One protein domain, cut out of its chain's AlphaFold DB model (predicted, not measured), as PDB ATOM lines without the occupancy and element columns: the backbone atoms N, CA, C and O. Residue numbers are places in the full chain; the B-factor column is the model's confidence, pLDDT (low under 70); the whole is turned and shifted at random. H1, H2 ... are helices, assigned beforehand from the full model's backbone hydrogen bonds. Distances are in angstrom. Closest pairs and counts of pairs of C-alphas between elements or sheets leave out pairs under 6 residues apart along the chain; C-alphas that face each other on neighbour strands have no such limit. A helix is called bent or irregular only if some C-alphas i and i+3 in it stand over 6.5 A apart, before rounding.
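What this domain is: This is residues 29 to 71 of the 71 residues of an uncharacterized protein of Mesorhizobium sp. LNHC252B00 (UniProt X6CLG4). What shape do the parts make? Two helices meet near one end of each and make an open corner, like an L or wide V: the longer H2 is one arm, with a kink of 31 degrees near residue 60, and H1 is the shorter arm. Nothing fills the space between the arms, and residues 29 to 37 and 55 to 71 stand free. What is the make-up? The printed part has 43 residues with two named helices, H1 then H2, and no named strand; the class is all helix. How spread out is it? It is loose, with a radius of gyration of the C-alphas of 13.0 A, and flat, spanning 36 by 26 by 11 A.

How they stand to each other: How does H2, residues 48 to 69, stand to H1, residues 30 to 44? They touch, H2 with residues 50 to 51 alone and H1 with residues 39 to 43 alone. The closest C-alphas are those of Leu 43 and Ala 50, 5.3 A apart. Their lines stand at a steep tilt of 62 degrees, and they run opposite ways. Are the helix backbones within hydrogen-bond range? In H1 every O i to N i+4 pair is; in H2 16 of 18 are.

Where its parts are: Where does H2 run? It begins at C-alpha 48 at (-8.035, 13.102, 88.069) and ends at C-alpha 69 at (-5.587, -12.521, 107.066), 32.0 A away. It is neither bent nor irregular, but only just: C-alphas 59 and 62 are 6.4 A apart. Where is H1? It begins at C-alpha 30 at (2.921, -7.600, 79.018) and measures 21.3 A from first to last C-alpha.

The domain as a whole: How large is it? The two C-alphas farthest apart, those of Arg 45 and Arg 71, are 38.2 A from each other. Is there a cut or a long link? The printed part has no cut, and the link from H1 to H2 is tight, with 3 residues between them. Where is confidence low? The mean pLDDT of the printed part of this predicted model is 75.8, and residues 62, 64 and 71 are under 70.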
ATOM      1  N   SER A  29       1.950 -10.481  82.793       72.88
ATOM      2  CA  SER A  29       1.582 -10.351  81.378       72.88
ATOM      3  C   SER A  29       1.971  -8.959  80.865       72.88
ATOM      4  O   SER A  29       1.798  -7.967  81.580       72.88
ATOM      5  N   ARG A  30       2.484  -8.872  79.627       72.75
ATOM      6  CA  ARG A  30       2.921  -7.600  79.018       72.75
ATOM      7  C   ARG A  30       1.862  -6.506  79.139       72.75
ATOM      8  O   ARG A  30       2.216  -5.362  79.411       72.75
ATOM      9  N   ASP A  31       0.590  -6.871  79.011       76.31
ATOM     10  CA  ASP A  31      -0.533  -5.938  79.106       76.31
ATOM     11  C   ASP A  31      -0.706  -5.389  80.528       76.31
ATOM     12  O   ASP A  31      -0.943  -4.199  80.720       76.31
ATOM     13  N   VAL A  32      -0.512  -6.230  81.547       74.25
ATOM     14  CA  VAL A  32      -0.582  -5.825  82.961       74.25
ATOM     15  C   VAL A  32       0.567  -4.880  83.298       74.25
ATOM     16  O   VAL A  32       0.351  -3.841  83.923       74.25
ATOM     17  N   ALA A  33       1.779  -5.192  82.836       70.62
ATOM     18  CA  ALA A  33       2.940  -4.330  83.032       70.62
ATOM     19  C   ALA A  33       2.769  -2.969  82.330       70.62
ATOM     20  O   ALA A  33       3.075  -1.931  82.919       70.62
ATOM     21  N   ALA A  34       2.243  -2.951  81.098       78.75
ATOM     22  CA  ALA A  34       1.973  -1.724  80.349       78.75
ATOM     23  C   ALA A  34       0.899  -0.853  81.024       78.75
ATOM     24  O   ALA A  34       1.127   0.338  81.239       78.75
ATOM     25  N   ASN A  35      -0.222  -1.452  81.437       77.69
ATOM     26  CA  ASN A  35      -1.307  -0.748  82.126       77.69
ATOM     27  C   ASN A  35      -0.862  -0.186  83.480       77.69
ATOM     28  O   ASN A  35      -1.225   0.932  83.841       77.69
ATOM     29  N   THR A  36      -0.022  -0.922  84.211       73.88
ATOM     30  CA  THR A  36       0.510  -0.455  85.499       73.88
ATOM     31  C   THR A  36       1.448   0.737  85.312       73.88
ATOM     32  O   THR A  36       1.354   1.709  86.056       73.88
ATOM     33  N   ARG A  37       2.311   0.723  84.286       78.19
ATOM     34  CA  ARG A  37       3.167   1.881  83.963       78.19
ATOM     35  C   ARG A  37       2.352   3.099  83.538       78.19
ATOM     36  O   ARG A  37       2.663   4.199  83.977       78.19
ATOM     37  N   ALA A  38       1.309   2.905  82.731       80.94
ATOM     38  CA  ALA A  38       0.410   3.985  82.328       80.94
ATOM     39  C   ALA A  38      -0.308   4.608  83.537       80.94
ATOM     40  O   ALA A  38      -0.368   5.828  83.653       80.94
ATOM     41  N   LEU A  39      -0.778   3.780  84.476       78.25
ATOM     42  CA  LEU A  39      -1.389   4.244  85.722       78.25
ATOM     43  C   LEU A  39      -0.410   5.072  86.569       78.25
ATOM     44  O   LEU A  39      -0.797   6.104  87.112       78.25
ATOM     45  N   VAL A  40       0.850   4.639  86.672       78.50
ATOM     46  CA  VAL A  40       1.899   5.374  87.396       78.50
ATOM     47  C   VAL A  40       2.200   6.717  86.733       78.50
ATOM     48  O   VAL A  40       2.285   7.722  87.433       78.50
ATOM     49  N   ASP A  41       2.322   6.759  85.404       82.94
ATOM     50  CA  ASP A  41       2.577   8.013  84.681       82.94
ATOM     51  C   ASP A  41       1.399   8.993  84.835       82.94
ATOM     52  O   ASP A  41       1.594  10.183  85.087       82.94
ATOM     53  N   ASP A  42       0.163   8.486  84.798       83.38
ATOM     54  CA  ASP A  42      -1.046   9.275  85.045       83.38
ATOM     55  C   ASP A  42      -1.129   9.795  86.495       83.38
ATOM     56  O   ASP A  42      -1.601  10.914  86.720       83.38
ATOM     57  N   LEU A  43      -0.630   9.031  87.473       78.19
ATOM     58  CA  LEU A  43      -0.500   9.439  88.878       78.19
ATOM     59  C   LEU A  43       0.547  10.544  89.067       78.19
ATOM     60  O   LEU A  43       0.265  11.529  89.748       78.19
ATOM     61  N   ILE A  44       1.719  10.424  88.433       82.81
ATOM     62  CA  ILE A  44       2.778  11.453  88.455       82.81
ATOM     63  C   ILE A  44       2.265  12.762  87.847       82.81
ATOM     64  O   ILE A  44       2.539  13.845  88.359       82.81
ATOM     65  N   ARG A  45       1.471  12.665  86.776       87.12
ATOM     66  CA  ARG A  45       0.829  13.810  86.117       87.12
ATOM     67  C   ARG A  45      -0.412  14.327  86.851       87.12
ATOM     68  O   ARG A  45      -1.073  15.224  86.333       87.12
ATOM     69  N   LEU A  46      -0.745  13.769  88.020       81.44
ATOM     70  CA  LEU A  46      -1.906  14.139  88.836       81.44
ATOM     71  C   LEU A  46      -3.224  14.118  88.044       81.44
ATOM     72  O   LEU A  46      -4.115  14.942  88.265       81.44
ATOM     73  N   ARG A  47      -3.368  13.179  87.098       84.75
ATOM     74  CA  ARG A  47      -4.597  13.080  86.307       84.75
ATOM     75  C   ARG A  47      -5.757  12.670  87.225       84.75
ATOM     76  O   ARG A  47      -5.616  11.707  87.983       84.75
ATOM     77  N   PRO A  48      -6.929  13.329  87.137       79.94
ATOM     78  CA  PRO A  48      -8.035  13.102  88.069       79.94
ATOM     79  C   PRO A  48      -8.482  11.640  88.154       79.94
ATOM     80  O   PRO A  48      -8.721  11.127  89.242       79.94
ATOM     81  N   ALA A  49      -8.541  10.943  87.015       75.38
ATOM     82  CA  ALA A  49      -8.929   9.535  86.962       75.38
ATOM     83  C   ALA A  49      -7.950   8.622  87.722       75.38
ATOM     84  O   ALA A  49      -8.379   7.716  88.435       75.38
ATOM     85  N   ALA A  50      -6.647   8.892  87.621       77.00
ATOM     86  CA  ALA A  50      -5.602   8.154  88.329       77.00
ATOM     87  C   ALA A  50      -5.672   8.394  89.843       77.00
ATOM     88  O   ALA A  50      -5.527   7.460  90.627       77.00
ATOM     89  N   LEU A  51      -5.957   9.632  90.254       75.19
ATOM     90  CA  LEU A  51      -6.145   9.985  91.662       75.19
ATOM     91  C   LEU A  51      -7.378   9.295  92.254       75.19
ATOM     92  O   LEU A  51      -7.292   8.727  93.339       75.19
ATOM     93  N   VAL A  52      -8.504   9.273  91.533       78.12
ATOM     94  CA  VAL A  52      -9.711   8.542  91.958       78.12
ATOM     95  C   VAL A  52      -9.426   7.047  92.076       78.12
ATOM     96  O   VAL A  52      -9.788   6.439  93.081       78.12
ATOM     97  N   ALA A  53      -8.734   6.459  91.097       78.31
ATOM     98  CA  ALA A  53      -8.332   5.057  91.152       78.31
ATOM     99  C   ALA A  53      -7.424   4.767  92.359       78.31
ATOM    100  O   ALA A  53      -7.630   3.773  93.051       78.31
ATOM    101  N   ALA A  54      -6.471   5.654  92.660       75.62
ATOM    102  CA  ALA A  54      -5.592   5.523  93.818       75.62
ATOM    103  C   ALA A  54      -6.352   5.639  95.147       75.62
ATOM    104  O   ALA A  54      -6.117   4.847  96.056       75.62
ATOM    105  N   VAL A  55      -7.302   6.571  95.256       78.62
ATOM    106  CA  VAL A  55      -8.156   6.714  96.445       78.62
ATOM    107  C   VAL A  55      -9.030   5.477  96.635       78.62
ATOM    108  O   VAL A  55      -9.065   4.920  97.728       78.62
ATOM    109  N   LEU A  56      -9.693   5.002  95.576       79.31
ATOM    110  CA  LEU A  56     -10.497   3.780  95.632       79.31
ATOM    111  C   LEU A  56      -9.646   2.573  96.024       79.31
ATOM    112  O   LEU A  56     -10.062   1.786  96.870       79.31
ATOM    113  N   PHE A  57      -8.442   2.456  95.467       76.31
ATOM    114  CA  PHE A  57      -7.500   1.411  95.838       76.31
ATOM    115  C   PHE A  57      -7.140   1.485  97.327       76.31
ATOM    116  O   PHE A  57      -7.271   0.487  98.027       76.31
ATOM    117  N   LEU A  58      -6.773   2.662  97.841       72.94
ATOM    118  CA  LEU A  58      -6.438   2.857  99.256       72.94
ATOM    119  C   LEU A  58      -7.614   2.571 100.205       72.94
ATOM    120  O   LEU A  58      -7.385   2.132 101.328       72.94
ATOM    121  N   VAL A  59      -8.857   2.790  99.768       76.62
ATOM    122  CA  VAL A  59     -10.070   2.504 100.558       76.62
ATOM    123  C   VAL A  59     -10.451   1.022 100.522       76.62
ATOM    124  O   VAL A  59     -10.884   0.474 101.534       76.62
ATOM    125  N   VAL A  60     -10.298   0.356  99.374       76.50
ATOM    126  CA  VAL A  60     -10.686  -1.054  99.183       76.50
ATOM    127  C   VAL A  60      -9.620  -2.016  99.706       76.50
ATOM    128  O   VAL A  60      -9.949  -3.080 100.233       76.50
ATOM    129  N   TRP A  61      -8.344  -1.647  99.600       73.81
ATOM    130  CA  TRP A  61      -7.214  -2.471 100.026       73.81
ATOM    131  C   TRP A  61      -7.319  -2.965 101.486       73.81
ATOM    132  O   TRP A  61      -7.069  -4.150 101.714       73.81
ATOM    133  N   PRO A  62      -7.792  -2.160 102.462       66.75
ATOM    134  CA  PRO A  62      -8.100  -2.633 103.806       66.75
ATOM    135  C   PRO A  62      -9.069  -3.794 103.882       66.75
ATOM    136  O   PRO A  62      -8.800  -4.761 104.591       66.75
ATOM    137  N   ALA A  63     -10.164  -3.739 103.128       71.94
ATOM    138  CA  ALA A  63     -11.138  -4.819 103.109       71.94
ATOM    139  C   ALA A  63     -10.515  -6.119 102.574       71.94
ATOM    140  O   ALA A  63     -10.751  -7.188 103.132       71.94
ATOM    141  N   VAL A  64      -9.670  -6.021 101.542       69.38
ATOM    142  CA  VAL A  64      -8.969  -7.171 100.949       69.38
ATOM    143  C   VAL A  64      -7.932  -7.752 101.910       69.38
ATOM    144  O   VAL A  64      -7.900  -8.963 102.110       69.38
ATOM    145  N   TRP A  65      -7.107  -6.911 102.537       70.19
ATOM    146  CA  TRP A  65      -6.076  -7.358 103.474       70.19
ATOM    147  C   TRP A  65      -6.682  -8.035 104.710       70.19
ATOM    148  O   TRP A  65      -6.237  -9.119 105.089       70.19
ATOM    149  N   ILE A  66      -7.731  -7.435 105.287       71.44
ATOM    150  CA  ILE A  66      -8.503  -7.990 106.409       71.44
ATOM    151  C   ILE A  66      -9.111  -9.337 106.008       71.44
ATOM    152  O   ILE A  66      -8.934 -10.326 106.715       71.44
ATOM    153  N   ALA A  67      -9.771  -9.415 104.848       70.12
ATOM    154  CA  ALA A  67     -10.346 -10.665 104.356       70.12
ATOM    155  C   ALA A  67      -9.294 -11.761 104.103       70.12
ATOM    156  O   ALA A  67      -9.604 -12.938 104.259       70.12
ATOM    157  N   ALA A  68      -8.067 -11.390 103.723       71.75
ATOM    158  CA  ALA A  68      -6.981 -12.329 103.446       71.75
ATOM    159  C   ALA A  68      -6.277 -12.871 104.704       71.75
ATOM    160  O   ALA A  68      -5.709 -13.953 104.634       71.75
ATOM    161  N   HIS A  69      -6.295 -12.139 105.827       71.25
ATOM    162  CA  HIS A  69      -5.587 -12.521 107.066       71.25
ATOM    163  C   HIS A  69      -6.511 -13.010 108.192       71.25
ATOM    164  O   HIS A  69      -6.023 -13.527 109.194       71.25
ATOM    165  N   ILE A  70      -7.830 -12.824 108.065       77.50
ATOM    166  CA  ILE A  70      -8.835 -13.306 109.036       77.50
ATOM    167  C   ILE A  70      -9.458 -14.647 108.584       77.50
ATOM    168  O   ILE A  70     -10.337 -15.195 109.247       77.50
ATOM    169  N   ARG A  71      -8.988 -15.206 107.467       49.97
ATOM    170  CA  ARG A  71      -9.356 -16.535 106.964       49.97
ATOM    171  C   ARG A  71      -8.203 -17.510 107.127       49.97
ATOM    172  O   ARG A  71      -8.511 -18.706 107.311       49.97
TER     173      ARG A  71